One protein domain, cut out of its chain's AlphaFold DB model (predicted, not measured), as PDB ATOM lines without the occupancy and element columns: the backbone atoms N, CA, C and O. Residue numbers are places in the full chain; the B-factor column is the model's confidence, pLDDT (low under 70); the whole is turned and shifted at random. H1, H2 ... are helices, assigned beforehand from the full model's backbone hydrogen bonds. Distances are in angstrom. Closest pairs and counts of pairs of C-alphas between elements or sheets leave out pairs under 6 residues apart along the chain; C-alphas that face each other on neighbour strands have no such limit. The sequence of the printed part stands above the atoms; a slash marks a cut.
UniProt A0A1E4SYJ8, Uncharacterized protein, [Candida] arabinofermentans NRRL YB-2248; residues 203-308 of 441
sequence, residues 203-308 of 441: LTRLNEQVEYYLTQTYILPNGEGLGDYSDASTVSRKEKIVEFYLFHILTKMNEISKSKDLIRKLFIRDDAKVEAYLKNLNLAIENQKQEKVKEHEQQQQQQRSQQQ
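What this domain is: This is residues 203 to 308 of the 441 residues of an uncharacterized protein of [Candida] arabinofermentans NRRL YB-2248 (UniProt A0A1E4SYJ8). A small body of four helices has a long arm: H2 and H3 run through its middle, with H1 on one side, packed on the last residues of H2, and the first part of the long helix H4 on the other. Residues 289 to 308 of H4 stick out of the body as a single straight helix and make much of the length. The printed part has 106 residues with four named helices, H1 to H4 in order, and no named strand: all helix. The whole is loose, with a radius of gyration of the C-alphas of 17.5 A and spans of 63 by 29 by 25 A.

Where its parts are: H1, residues 203 to 216, begins at C-alpha 203 at (8.964, 42.617, 29.801) and is 19.8 A long. H2, residues 232 to 249, is 24.8 A long. H3 holds residues 256 to 266. H4, residues 271 to 308, is 55.6 A long and ends at C-alpha 308 at (43.461, 45.609, 19.507).

How they stand to each other: H1 and H2 form a helical hairpin at a shallow tilt of 26 degrees; H2 touches H1 with residues 245 to 249 alone, the closest C-alphas being those of Asn 207 and Ile 249, 6.8 A apart. H2, H3 and H4 form an up and down bundle, each running against the one before it. H2 and H3 are close but not clearly touching; their closest C-alphas, Leu 246 and Ser 259, are 5.5 A apart. H3 and H4 form a helical hairpin at 27 degrees, closest at the C-alphas of Arg 264 and Val 274, 6.2 A; H4 touches H3 with residues 274 to 278 alone. H4 touches H2 with residues 280 to 285 alone, at a steep tilt of 42 degrees; the closest C-alphas are those of Phe 247 and Leu 281, 5.9 A. H1 is apart from H3 and H4. In H1, H3 and H4 every O i to N i+4 pair is within hydrogen-bond range; in H2, 13 of 14 are.

The domain as a whole: The C-alphas of Ser 230 and Gln 308, the two farthest apart, are 63.7 A apart. The printed part has no cut. The link H1 to H2 is long, with 15 residues. Residues 221 to 233 are under 70 in pLDDT.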
ATOM      1  N   LEU A 203       9.929  43.196  30.749       91.69
ATOM      2  CA  LEU A 203       8.964  42.617  29.801       91.69
ATOM      3  C   LEU A 203       7.798  41.885  30.487       91.69
ATOM      4  O   LEU A 203       6.668  41.996  30.022       91.69
ATOM      5  N   THR A 204       8.047  41.191  31.604       92.94
ATOM      6  CA  THR A 204       7.008  40.472  32.360       92.94
ATOM      7  C   THR A 204       5.960  41.424  32.942       92.94
ATOM      8  O   THR A 204       4.777  41.249  32.668       92.94
ATOM      9  N   ARG A 205       6.382  42.485  33.655       92.69
ATOM     10  CA  ARG A 205       5.456  43.513  34.172       92.69
ATOM     11  C   ARG A 205       4.725  44.232  33.037       92.69
ATOM     12  O   ARG A 205       3.542  44.519  33.167       92.69
ATOM     13  N   LEU A 206       5.401  44.483  31.912       93.06
ATOM     14  CA  LEU A 206       4.779  45.112  30.743       93.06
ATOM     15  C   LEU A 206       3.669  44.232  30.145       93.06
ATOM     16  O   LEU A 206       2.598  44.729  29.808       93.06
ATOM     17  N   ASN A 207       3.902  42.920  30.044       93.69
ATOM     18  CA  ASN A 207       2.876  41.960  29.643       93.69
ATOM     19  C   ASN A 207       1.691  41.977  30.624       93.69
ATOM     20  O   ASN A 207       0.552  42.073  30.178       93.69
ATOM     21  N   GLU A 208       1.941  41.956  31.936       92.81
ATOM     22  CA  GLU A 208       0.892  42.029  32.969       92.81
ATOM     23  C   GLU A 208       0.059  43.322  32.877       92.81
ATOM     24  O   GLU A 208      -1.170  43.261  32.900       92.81
ATOM     25  N   GLN A 209       0.698  44.489  32.711       92.25
ATOM     26  CA  GLN A 209       0.024  45.784  32.527       92.25
ATOM     27  C   GLN A 209      -0.869  45.792  31.274       92.25
ATOM     28  O   GLN A 209      -2.009  46.263  31.318       92.25
ATOM     29  N   VAL A 210      -0.376  45.247  30.157       92.38
ATOM     30  CA  VAL A 210      -1.137  45.176  28.902       92.38
ATOM     31  C   VAL A 210      -2.276  44.169  28.991       92.38
ATOM     32  O   VAL A 210      -3.389  44.496  28.586       92.38
ATOM     33  N   GLU A 211      -2.060  42.982  29.554       91.38
ATOM     34  CA  GLU A 211      -3.132  42.002  29.760       91.38
ATOM     35  C   GLU A 211      -4.203  42.534  30.718       91.38
ATOM     36  O   GLU A 211      -5.394  42.366  30.444       91.38
ATOM     37  N   TYR A 212      -3.819  43.267  31.769       91.19
ATOM     38  CA  TYR A 212      -4.760  43.972  32.638       91.19
ATOM     39  C   TYR A 212      -5.577  45.012  31.856       91.19
ATOM     40  O   TYR A 212      -6.807  44.958  31.885       91.19
ATOM     41  N   TYR A 213      -4.934  45.899  31.086       90.88
ATOM     42  CA  TYR A 213      -5.635  46.891  30.260       90.88
ATOM     43  C   TYR A 213      -6.577  46.248  29.226       90.88
ATOM     44  O   TYR A 213      -7.737  46.647  29.112       90.88
ATOM     45  N   LEU A 214      -6.115  45.232  28.491       88.69
ATOM     46  CA  LEU A 214      -6.911  44.535  27.473       88.69
ATOM     47  C   LEU A 214      -8.083  43.750  28.087       88.69
ATOM     48  O   LEU A 214      -9.131  43.635  27.456       88.69
ATOM     49  N   THR A 215      -7.944  43.263  29.323       87.88
ATOM     50  CA  THR A 215      -9.041  42.619  30.064       87.88
ATOM     51  C   THR A 215     -10.058  43.651  30.560       87.88
ATOM     52  O   THR A 215     -11.252  43.480  30.340       87.88
ATOM     53  N   GLN A 216      -9.611  44.764  31.160       86.12
ATOM     54  CA  GLN A 216     -10.499  45.845  31.628       86.12
ATOM     55  C   GLN A 216     -11.229  46.564  30.481       86.12
ATOM     56  O   GLN A 216     -12.312  47.109  30.672       86.12
ATOM     57  N   THR A 217     -10.653  46.559  29.277       82.81
ATOM     58  CA  THR A 217     -11.290  47.077  28.056       82.81
ATOM     59  C   THR A 217     -12.072  46.022  27.270       82.81
ATOM     60  O   THR A 217     -12.510  46.324  26.163       82.81
ATOM     61  N   TYR A 218     -12.272  44.823  27.836       79.50
ATOM     62  CA  TYR A 218     -13.019  43.689  27.265       79.50
ATOM     63  C   TYR A 218     -12.513  43.174  25.903       79.50
ATOM     64  O   TYR A 218     -13.230  42.478  25.191       79.50
ATOM     65  N   ILE A 219     -11.254  43.452  25.554       79.75
ATOM     66  CA  ILE A 219     -10.612  42.962  24.323       79.75
ATOM     67  C   ILE A 219     -10.189  41.485  24.472       79.75
ATOM     68  O   ILE A 219     -10.120  40.753  23.486       79.75
ATOM     69  N   LEU A 220      -9.936  41.023  25.701       73.44
ATOM     70  CA  LEU A 220      -9.618  39.631  26.043       73.44
ATOM     71  C   LEU A 220     -10.540  39.120  27.169       73.44
ATOM     72  O   LEU A 220     -10.892  39.891  28.059       73.44
ATOM     73  N   PRO A 221     -10.827  37.809  27.262       53.16
ATOM     74  CA  PRO A 221     -11.209  36.870  26.207       53.16
ATOM     75  C   PRO A 221     -12.725  36.549  26.230       53.16
ATOM     76  O   PRO A 221     -13.159  35.658  25.506       53.16
ATOM     77  N   ASN A 222     -13.505  37.238  27.076       51.59
ATOM     78  CA  ASN A 222     -14.945  37.007  27.285       51.59
ATOM     79  C   ASN A 222     -15.837  38.137  26.740       51.59
ATOM     80  O   ASN A 222     -17.058  38.022  26.797       51.59
ATOM     81  N   GLY A 223     -15.244  39.234  26.262       47.22
ATOM     82  CA  GLY A 223     -15.981  40.278  25.563       47.22
ATOM     83  C   GLY A 223     -16.344  39.833  24.151       47.22
ATOM     84  O   GLY A 223     -15.574  39.135  23.485       47.22
ATOM     85  N   GLU A 224     -17.509  40.275  23.688       51.09
ATOM     86  CA  GLU A 224     -17.800  40.375  22.259       51.09
ATOM     87  C   GLU A 224     -16.609  41.081  21.592       51.09
ATOM     88  O   GLU A 224     -16.102  42.072  22.120       51.09
ATOM     89  N   GLY A 225     -16.085  40.511  20.499       53.31
ATOM     90  CA  GLY A 225     -14.792  40.931  19.943       53.31
ATOM     91  C   GLY A 225     -14.756  42.400  19.496       53.31
ATOM     92  O   GLY A 225     -15.736  43.129  19.607       53.31
ATOM     93  N   LEU A 226     -13.645  42.832  18.890       59.69
ATOM     94  CA  LEU A 226     -13.353  44.238  18.534       59.69
ATOM     95  C   LEU A 226     -14.406  44.990  17.665       59.69
ATOM     96  O   LEU A 226     -14.177  46.143  17.308       59.69
ATOM     97  N   GLY A 227     -15.511  44.346  17.279       49.25
ATOM     98  CA  GLY A 227     -16.502  44.790  16.304       49.25
ATOM     99  C   GLY A 227     -17.875  45.245  16.822       49.25
ATOM    100  O   GLY A 227     -18.753  45.346  15.972       49.25
ATOM    101  N   ASP A 228     -18.088  45.511  18.122       50.56
ATOM    102  CA  ASP A 228     -19.343  46.144  18.616       50.56
ATOM    103  C   ASP A 228     -19.154  47.527  19.285       50.56
ATOM    104  O   ASP A 228     -20.055  48.095  19.895       50.56
ATOM    105  N   TYR A 229     -17.974  48.137  19.141       56.62
ATOM    106  CA  TYR A 229     -17.755  49.516  19.587       56.62
ATOM    107  C   TYR A 229     -18.217  50.519  18.520       56.62
ATOM    108  O   TYR A 229     -17.681  50.556  17.413       56.62
ATOM    109  N   SER A 230     -19.169  51.382  18.886       54.41
ATOM    110  CA  SER A 230     -19.857  52.330  17.990       54.41
ATOM    111  C   SER A 230     -18.991  53.445  17.381       54.41
ATOM    112  O   SER A 230     -19.450  54.144  16.478       54.41
ATOM    113  N   ASP A 231     -17.746  53.617  17.834       66.25
ATOM    114  CA  ASP A 231     -16.789  54.585  17.291       66.25
ATOM    115  C   ASP A 231     -15.575  53.881  16.665       66.25
ATOM    116  O   ASP A 231     -14.624  53.470  17.342       66.25
ATOM    117  N   ALA A 232     -15.583  53.818  15.331       66.88
ATOM    118  CA  ALA A 232     -14.507  53.256  14.522       66.88
ATOM    119  C   ALA A 232     -13.137  53.925  14.767       66.88
ATOM    120  O   ALA A 232     -12.097  53.285  14.587       66.88
ATOM    121  N   SER A 233     -13.104  55.193  15.199       67.94
ATOM    122  CA  SER A 233     -11.848  55.891  15.489       67.94
ATOM    123  C   SER A 233     -11.198  55.373  16.776       67.94
ATOM    124  O   SER A 233      -9.990  55.125  16.801       67.94
ATOM    125  N   THR A 234     -12.001  55.110  17.812       71.38
ATOM    126  CA  THR A 234     -11.551  54.498  19.069       71.38
ATOM    127  C   THR A 234     -11.166  53.030  18.872       71.38
ATOM    128  O   THR A 234     -10.144  52.600  19.414       71.38
ATOM    129  N   VAL A 235     -11.890  52.277  18.029       76.88
ATOM    130  CA  VAL A 235     -11.501  50.909  17.622       76.88
ATOM    131  C   VAL A 235     -10.113  50.903  16.983       76.88
ATOM    132  O   VAL A 235      -9.240  50.175  17.447       76.88
ATOM    133  N   SER A 236      -9.860  51.769  15.997       82.38
ATOM    134  CA  SER A 236      -8.557  51.835  15.316       82.38
ATOM    135  C   SER A 236      -7.396  52.221  16.251       82.38
ATOM    136  O   SER A 236      -6.261  51.795  16.038       82.38
ATOM    137  N   ARG A 237      -7.639  52.997  17.320       83.31
ATOM    138  CA  ARG A 237      -6.602  53.274  18.335       83.31
ATOM    139  C   ARG A 237      -6.357  52.083  19.266       83.31
ATOM    140  O   ARG A 237      -5.201  51.806  19.572       83.31
ATOM    141  N   LYS A 238      -7.409  51.371  19.688       85.56
ATOM    142  CA  LYS A 238      -7.290  50.129  20.478       85.56
ATOM    143  C   LYS A 238      -6.586  49.024  19.681       85.56
ATOM    144  O   LYS A 238      -5.738  48.325  20.227       85.56
ATOM    145  N   GLU A 239      -6.862  48.932  18.381       88.38
ATOM    146  CA  GLU A 239      -6.200  48.014  17.448       88.38
ATOM    147  C   GLU A 239      -4.669  48.204  17.449       88.38
ATOM    148  O   GLU A 239      -3.940  47.226  17.550       88.38
ATOM    149  N   LYS A 240      -4.160  49.445  17.513       91.94
ATOM    150  CA  LYS A 240      -2.709  49.712  17.632       91.94
ATOM    151  C   LYS A 240      -2.077  49.217  18.937       91.94
ATOM    152  O   LYS A 240      -0.899  48.869  18.942       91.94
ATOM    153  N   ILE A 241      -2.823  49.181  20.046       92.50
ATOM    154  CA  ILE A 241      -2.334  48.586  21.306       92.50
ATOM    155  C   ILE A 241      -2.221  47.066  21.144       92.50
ATOM    156  O   ILE A 241      -1.237  46.471  21.579       92.50
ATOM    157  N   VAL A 242      -3.190  46.447  20.465       91.94
ATOM    158  CA  VAL A 242      -3.163  45.018  20.121       91.94
ATOM    159  C   VAL A 242      -1.998  44.700  19.178       91.94
ATOM    160  O   VAL A 242      -1.236  43.778  19.462       91.94
ATOM    161  N   GLU A 243      -1.788  45.480  18.110       93.31
ATOM    162  CA  GLU A 243      -0.609  45.373  17.234       93.31
ATOM    163  C   GLU A 243       0.695  45.472  18.039       93.31
ATOM    164  O   GLU A 243       1.576  44.623  17.903       93.31
ATOM    165  N   PHE A 244       0.809  46.470  18.923       94.31
ATOM    166  CA  PHE A 244       1.991  46.661  19.761       94.31
ATOM    167  C   PHE A 244       2.246  45.464  20.689       94.31
ATOM    168  O   PHE A 244       3.369  44.960  20.765       94.31
ATOM    169  N   TYR A 245       1.202  44.954  21.344       94.50
ATOM    170  CA  TYR A 245       1.287  43.777  22.206       94.50
ATOM    171  C   TYR A 245       1.759  42.535  21.434       94.50
ATOM    172  O   TYR A 245       2.741  41.890  21.817       94.50
ATOM    173  N   LEU A 246       1.110  42.245  20.303       93.25
ATOM    174  CA  LEU A 246       1.390  41.074  19.472       93.25
ATOM    175  C   LEU A 246       2.782  41.112  18.833       93.25
ATOM    176  O   LEU A 246       3.449  40.076  18.790       93.25
ATOM    177  N   PHE A 247       3.205  42.271  18.313       93.88
ATOM    178  CA  PHE A 247       4.402  42.400  17.474       93.88
ATOM    179  C   PHE A 247       5.649  42.899  18.212       93.88
ATOM    180  O   PHE A 247       6.753  42.671  17.709       93.88
ATOM    181  N   HIS A 248       5.519  43.538  19.382       91.25
ATOM    182  CA  HIS A 248       6.661  44.076  20.136       91.25
ATOM    183  C   HIS A 248       6.847  43.484  21.538       91.25
ATOM    184  O   HIS A 248       7.995  43.347  21.957       91.25
ATOM    185  N   ILE A 249       5.781  43.108  22.254       92.81
ATOM    186  CA  ILE A 249       5.907  42.503  23.596       92.81
ATOM    187  C   ILE A 249       6.071  40.986  23.477       92.81
ATOM    188  O   ILE A 249       7.117  40.448  23.846       92.81
ATOM    189  N   LEU A 250       5.088  40.289  22.898       92.81
ATOM    190  CA  LEU A 250       5.092  38.820  22.841       92.81
ATOM    191  C   LEU A 250       6.232  38.250  21.980       92.81
ATOM    192  O   LEU A 250       6.793  37.204  22.305       92.81
ATOM    193  N   THR A 251       6.643  38.959  20.925       92.31
ATOM    194  CA  THR A 251       7.843  38.626  20.131       92.31
ATOM    195  C   THR A 251       9.129  38.759  20.955       92.31
ATOM    196  O   THR A 251       9.994  37.883  20.904       92.31
ATOM    197  N   LYS A 252       9.260  39.807  21.781       89.62
ATOM    198  CA  LYS A 252      10.390  39.968  22.712       89.62
ATOM    199  C   LYS A 252      10.403  38.906  23.811       89.62
ATOM    200  O   LYS A 252      11.487  38.434  24.142       89.62
ATOM    201  N   MET A 253       9.238  38.460  24.280       90.88
ATOM    202  CA  MET A 253       9.096  37.338  25.222       90.88
ATOM    203  C   MET A 253       9.198  35.942  24.578       90.88
ATOM    204  O   MET A 253       9.217  34.949  25.297       90.88
ATOM    205  N   ASN A 254       9.305  35.844  23.246       90.50
ATOM    206  CA  ASN A 254       9.325  34.583  22.488       90.50
ATOM    207  C   ASN A 254       8.020  33.747  22.588       90.50
ATOM    208  O   ASN A 254       8.002  32.565  22.244       90.50
ATOM    209  N   GLU A 255       6.893  34.356  22.975       93.56
ATOM    210  CA  GLU A 255       5.578  33.707  23.131       93.56
ATOM    211  C   GLU A 255       4.786  33.636  21.805       93.56
ATOM    212  O   GLU A 255       3.588  33.908  21.735       93.56
ATOM    213  N   ILE A 256       5.453  33.248  20.713       92.56
ATOM    214  CA  ILE A 256       4.911  33.318  19.340       92.56
ATOM    215  C   ILE A 256       3.596  32.529  19.178       92.56
ATOM    216  O   ILE A 256       2.710  32.950  18.431       92.56
ATOM    217  N   SER A 257       3.449  31.391  19.864       93.38
ATOM    218  CA  SER A 257       2.212  30.593  19.838       93.38
ATOM    219  C   SER A 257       1.027  31.361  20.432       93.38
ATOM    220  O   SER A 257      -0.030  31.419  19.806       93.38
ATOM    221  N   LYS A 258       1.235  32.045  21.568       92.56
ATOM    222  CA  LYS A 258       0.230  32.900  22.217       92.56
ATOM    223  C   LYS A 258      -0.205  34.021  21.274       92.56
ATOM    224  O   LYS A 258      -1.403  34.206  21.085       92.56
ATOM    225  N   SER A 259       0.733  34.692  20.592       93.06
ATOM    226  CA  SER A 259       0.403  35.712  19.582       93.06
ATOM    227  C   SER A 259      -0.502  35.165  18.470       93.06
ATOM    228  O   SER A 259      -1.490  35.802  18.111       93.06
ATOM    229  N   LYS A 260      -0.195  33.977  17.929       92.81
ATOM    230  CA  LYS A 260      -0.982  33.352  16.849       92.81
ATOM    231  C   LYS A 260      -2.398  32.990  17.298       92.81
ATOM    232  O   LYS A 260      -3.348  33.218  16.550       92.81
ATOM    233  N   ASP A 261      -2.543  32.461  18.507       91.62
ATOM    234  CA  ASP A 261      -3.850  32.088  19.051       91.62
ATOM    235  C   ASP A 261      -4.681  33.316  19.449       91.62
ATOM    236  O   ASP A 261      -5.896  33.317  19.255       91.62
ATOM    237  N   LEU A 262      -4.044  34.393  19.923       89.56
ATOM    238  CA  LEU A 262      -4.708  35.676  20.161       89.56
ATOM    239  C   LEU A 262      -5.209  36.320  18.862       89.56
ATOM    240  O   LEU A 262      -6.365  36.730  18.819       89.56
ATOM    241  N   ILE A 263      -4.410  36.344  17.786       90.12
ATOM    242  CA  ILE A 263      -4.842  36.864  16.472       90.12
ATOM    243  C   ILE A 263      -6.112  36.143  15.992       90.12
ATOM    244  O   ILE A 263      -7.084  36.791  15.608       90.12
ATOM    245  N   ARG A 264      -6.134  34.805  16.070       90.12
ATOM    246  CA  ARG A 264      -7.296  33.987  15.677       90.12
ATOM    247  C   ARG A 264      -8.541  34.267  16.521       90.12
ATOM    248  O   ARG A 264      -9.641  34.275  15.982       90.12
ATOM    249  N   LYS A 265      -8.380  34.492  17.830       87.75
ATOM    250  CA  LYS A 265      -9.492  34.819  18.740       87.75
ATOM    251  C   LYS A 265     -10.048  36.222  18.490       87.75
ATOM    252  O   LYS A 265     -11.262  36.391  18.448       87.75
ATOM    253  N   LEU A 266      -9.175  37.211  18.301       84.38
ATOM    254  CA  LEU A 266      -9.554  38.621  18.149       84.38
ATOM    255  C   LEU A 266     -10.228  38.921  16.804       84.38
ATOM    256  O   LEU A 266     -11.162  39.720  16.753       84.38
ATOM    257  N   PHE A 267      -9.784  38.268  15.726       85.31
ATOM    258  CA  PHE A 267     -10.249  38.525  14.358       85.31
ATOM    259  C   PHE A 267     -11.086  37.375  13.767       85.31
ATOM    260  O   PHE A 267     -11.163  37.232  12.553       85.31
ATOM    261  N   ILE A 268     -11.777  36.590  14.603       84.62
ATOM    262  CA  ILE A 268     -12.578  35.409  14.200       84.62
ATOM    263  C   ILE A 268     -13.673  35.679  13.138       84.62
ATOM    264  O   ILE A 268     -14.224  34.746  12.565       84.62
ATOM    265  N   ARG A 269     -14.019  36.950  12.886       83.44
ATOM    266  CA  ARG A 269     -15.018  37.377  11.884       83.44
ATOM    267  C   ARG A 269     -14.398  37.863  10.562       83.44
ATOM    268  O   ARG A 269     -15.150  38.230   9.666       83.44
ATOM    269  N   ASP A 270     -13.069  37.933  10.460       87.62
ATOM    270  CA  ASP A 270     -12.342  38.550   9.342       87.62
ATOM    271  C   ASP A 270     -11.036  37.782   9.050       87.62
ATOM    272  O   ASP A 270      -9.948  38.136   9.515       87.62
ATOM    273  N   ASP A 271     -11.153  36.707   8.265       89.62
ATOM    274  CA  ASP A 271     -10.020  35.853   7.878       89.62
ATOM    275  C   ASP A 271      -8.929  36.629   7.119       89.62
ATOM    276  O   ASP A 271      -7.738  36.355   7.282       89.62
ATOM    277  N   ALA A 272      -9.303  37.653   6.342       92.25
ATOM    278  CA  ALA A 272      -8.349  38.492   5.621       92.25
ATOM    279  C   ALA A 272      -7.473  39.308   6.590       92.25
ATOM    280  O   ALA A 272      -6.260  39.432   6.378       92.25
ATOM    281  N   LYS A 273      -8.047  39.810   7.694       88.38
ATOM    282  CA  LYS A 273      -7.259  40.379   8.797       88.38
ATOM    283  C   LYS A 273      -6.418  39.326   9.506       88.38
ATOM    284  O   LYS A 273      -5.246  39.601   9.750       88.38
ATOM    285  N   VAL A 274      -6.945  38.132   9.798       90.88
ATOM    286  CA  VAL A 274      -6.153  37.045  10.412       90.88
ATOM    287  C   VAL A 274      -4.891  36.761   9.590       90.88
ATOM    288  O   VAL A 274      -3.789  36.752  10.142       90.88
ATOM    289  N   GLU A 275      -5.013  36.603   8.269       93.38
ATOM    290  CA  GLU A 275      -3.866  36.390   7.379       93.38
ATOM    291  C   GLU A 275      -2.895  37.579   7.360       93.38
ATOM    292  O   GLU A 275      -1.678  37.385   7.465       93.38
ATOM    293  N   ALA A 276      -3.404  38.814   7.281       93.69
ATOM    294  CA  ALA A 276      -2.577  40.022   7.307       93.69
ATOM    295  C   ALA A 276      -1.782  40.153   8.620       93.69
ATOM    296  O   ALA A 276      -0.574  40.408   8.591       93.69
ATOM    297  N   TYR A 277      -2.418  39.908   9.767       93.12
ATOM    298  CA  TYR A 277      -1.775  39.939  11.082       93.12
ATOM    299  C   TYR A 277      -0.756  38.810  11.262       93.12
ATOM    300  O   TYR A 277       0.334  39.053  11.776       93.12
ATOM    301  N   LEU A 278      -1.048  37.589  10.799       94.00
ATOM    302  CA  LEU A 278      -0.087  36.479  10.832       94.00
ATOM    303  C   LEU A 278       1.129  36.747   9.930       94.00
ATOM    304  O   LEU A 278       2.262  36.439  10.309       94.00
ATOM    305  N   LYS A 279       0.923  37.367   8.762       95.00
ATOM    306  CA  LYS A 279       2.007  37.819   7.880       95.00
ATOM    307  C   LYS A 279       2.866  38.893   8.553       95.00
ATOM    308  O   LYS A 279       4.090  38.773   8.545       95.00
ATOM    309  N   ASN A 280       2.243  39.891   9.179       93.88
ATOM    310  CA  ASN A 280       2.939  40.948   9.915       93.88
ATOM    311  C   ASN A 280       3.710  40.397  11.128       93.88
ATOM    312  O   ASN A 280       4.857  40.784  11.338       93.88
ATOM    313  N   LEU A 281       3.149  39.423  11.856       93.62
ATOM    314  CA  LEU A 281       3.830  38.725  12.951       93.62
ATOM    315  C   LEU A 281       5.105  38.018  12.467       93.62
ATOM    316  O   LEU A 281       6.159  38.160  13.080       93.62
ATOM    317  N   ASN A 282       5.033  37.292  11.346       92.81
ATOM    318  CA  ASN A 282       6.202  36.620  10.771       92.81
ATOM    319  C   ASN A 282       7.288  37.625  10.335       92.81
ATOM    320  O   ASN A 282       8.473  37.375  10.556       92.81
ATOM    321  N   LEU A 283       6.899  38.779   9.773       93.25
ATOM    322  CA  LEU A 283       7.831  39.868   9.449       93.25
ATOM    323  C   LEU A 283       8.468  40.477  10.709       93.25
ATOM    324  O   LEU A 283       9.670  40.736  10.713       93.25
ATOM    325  N   ALA A 284       7.703  40.670  11.787       91.06
ATOM    326  CA  ALA A 284       8.216  41.178  13.059       91.06
ATOM    327  C   ALA A 284       9.250  40.224  13.689       91.06
ATOM    328  O   ALA A 284      10.310  40.673  14.122       91.06
ATOM    329  N   ILE A 285       8.984  38.912  13.670       92.94
ATOM    330  CA  ILE A 285       9.906  37.872  14.163       92.94
ATOM    331  C   ILE A 285      11.221  37.870  13.366       92.94
ATOM    332  O   ILE A 285      12.303  37.826  13.953       92.94
ATOM    333  N   GLU A 286      11.154  37.946  12.034       92.69
ATOM    334  CA  GLU A 286      12.353  37.977  11.188       92.69
ATOM    335  C   GLU A 286      13.149  39.283  11.373       92.69
ATOM    336  O   GLU A 286      14.371  39.240  11.518       92.69
ATOM    337  N   ASN A 287      12.479  40.436  11.485       89.75
ATOM    338  CA  ASN A 287      13.134  41.711  11.797       89.75
ATOM    339  C   ASN A 287      13.869  41.662  13.149       89.75
ATOM    340  O   ASN A 287      15.035  42.042  13.226       89.75
ATOM    341  N   GLN A 288      13.223  41.136  14.195       89.75
ATOM    342  CA  GLN A 288      13.813  40.976  15.529       89.75
ATOM    343  C   GLN A 288      15.023  40.025  15.513       89.75
ATOM    344  O   GLN A 288      16.017  40.245  16.206       89.75
ATOM    345  N   LYS A 289      14.969  38.957  14.710       89.81
ATOM    346  CA  LYS A 289      16.098  38.040  14.511       89.81
ATOM    347  C   LYS A 289      17.275  38.745  13.828       89.81
ATOM    348  O   LYS A 289      18.412  38.574  14.261       89.81
ATOM    349  N   GLN A 290      17.016  39.562  12.807       89.75
ATOM    350  CA  GLN A 290      18.047  40.360  12.133       89.75
ATOM    351  C   GLN A 290      18.638  41.453  13.033       89.75
ATOM    352  O   GLN A 290      19.823  41.757  12.917       89.75
ATOM    353  N   GLU A 291      17.839  42.042  13.922       86.88
ATOM    354  CA  GLU A 291      18.295  43.009  14.926       86.88
ATOM    355  C   GLU A 291      19.286  42.358  15.901       86.88
ATOM    356  O   GLU A 291      20.427  42.805  15.982       86.88
ATOM    357  N   LYS A 292      18.929  41.208  16.493       87.38
ATOM    358  CA  LYS A 292      19.824  40.424  17.368       87.38
ATOM    359  C   LYS A 292      21.141  40.018  16.691       87.38
ATOM    360  O   LYS A 292      22.189  40.012  17.332       87.38
ATOM    361  N   VAL A 293      21.112  39.684  15.395       91.00
ATOM    362  CA  VAL A 293      22.336  39.391  14.624       91.00
ATOM    363  C   VAL A 293      23.218  40.637  14.500       91.00
ATOM    364  O   VAL A 293      24.412  40.554  14.779       91.00
ATOM    365  N   LYS A 294      22.643  41.800  14.164       89.00
ATOM    366  CA  LYS A 294      23.386  43.070  14.056       89.00
ATOM    367  C   LYS A 294      23.958  43.530  15.394       89.00
ATOM    368  O   LYS A 294      25.090  43.999  15.429       89.00
ATOM    369  N   GLU A 295      23.207  43.391  16.485       86.94
ATOM    370  CA  GLU A 295      23.686  43.685  17.842       86.94
ATOM    371  C   GLU A 295      24.899  42.816  18.193       86.94
ATOM    372  O   GLU A 295      25.923  43.328  18.639       86.94
ATOM    373  N   HIS A 296      24.825  41.511  17.920       87.25
ATOM    374  CA  HIS A 296      25.921  40.576  18.164       87.25
ATOM    375  C   HIS A 296      27.150  40.858  17.277       87.25
ATOM    376  O   HIS A 296      28.281  40.814  17.760       87.25
ATOM    377  N   GLU A 297      26.958  41.216  16.002       90.56
ATOM    378  CA  GLU A 297      28.041  41.661  15.110       90.56
ATOM    379  C   GLU A 297      28.709  42.953  15.615       90.56
ATOM    380  O   GLU A 297      29.939  43.030  15.658       90.56
ATOM    381  N   GLN A 298      27.925  43.943  16.059       88.00
ATOM    382  CA  GLN A 298      28.446  45.188  16.634       88.00
ATOM    383  C   GLN A 298      29.205  44.944  17.941       88.00
ATOM    384  O   GLN A 298      30.302  45.478  18.113       88.00
ATOM    385  N   GLN A 299      28.682  44.101  18.837       85.62
ATOM    386  CA  GLN A 299      29.366  43.719  20.077       85.62
ATOM    387  C   GLN A 299      30.690  42.998  19.788       85.62
ATOM    388  O   GLN A 299      31.712  43.346  20.379       85.62
ATOM    389  N   GLN A 300      30.721  42.060  18.832       90.06
ATOM    390  CA  GLN A 300      31.976  41.426  18.409       90.06
ATOM    391  C   GLN A 300      32.964  42.432  17.812       90.06
ATOM    392  O   GLN A 300      34.165  42.336  18.072       90.06
ATOM    393  N   GLN A 301      32.493  43.397  17.019       89.56
ATOM    394  CA  GLN A 301      33.357  44.426  16.445       89.56
ATOM    395  C   GLN A 301      33.952  45.331  17.534       89.56
ATOM    396  O   GLN A 301      35.158  45.566  17.522       89.56
ATOM    397  N   GLN A 302      33.148  45.760  18.514       87.38
ATOM    398  CA  GLN A 302      33.618  46.537  19.666       87.38
ATOM    399  C   GLN A 302      34.635  45.756  20.509       87.38
ATOM    400  O   GLN A 302      35.701  46.289  20.817       87.38
ATOM    401  N   GLN A 303      34.367  44.482  20.821       88.62
ATOM    402  CA  GLN A 303      35.302  43.626  21.564       88.62
ATOM    403  C   GLN A 303      36.640  43.458  20.830       88.62
ATOM    404  O   GLN A 303      37.696  43.581  21.449       88.62
ATOM    405  N   ARG A 304      36.625  43.245  19.504       89.88
ATOM    406  CA  ARG A 304      37.858  43.172  18.697       89.88
ATOM    407  C   ARG A 304      38.631  44.491  18.712       89.88
ATOM    408  O   ARG A 304      39.851  44.461  18.843       89.88
ATOM    409  N   SER A 305      37.949  45.633  18.619       88.06
ATOM    410  CA  SER A 305      38.592  46.952  18.699       88.06
ATOM    411  C   SER A 305      39.219  47.215  20.074       88.06
ATOM    412  O   SER A 305      40.340  47.714  20.140       88.06
ATOM    413  N   GLN A 306      38.551  46.827  21.165       87.06
ATOM    414  CA  GLN A 306      39.106  46.928  22.520       87.06
ATOM    415  C   GLN A 306      40.321  46.007  22.717       87.06
ATOM    416  O   GLN A 306      41.327  46.436  23.278       87.06
ATOM    417  N   GLN A 307      40.273  44.768  22.212       88.44
ATOM    418  CA  GLN A 307      41.414  43.844  22.258       88.44
ATOM    419  C   GLN A 307      42.620  44.368  21.463       88.44
ATOM    420  O   GLN A 307      43.748  44.260  21.938       88.44
ATOM    421  N   GLN A 308      42.395  44.977  20.294       89.00
ATOM    422  CA  GLN A 308      43.461  45.609  19.507       89.00
ATOM    423  C   GLN A 308      44.110  46.774  20.264       89.00
ATOM    424  O   GLN A 308      45.332  46.810  20.372       89.00
TER     425      GLN A 308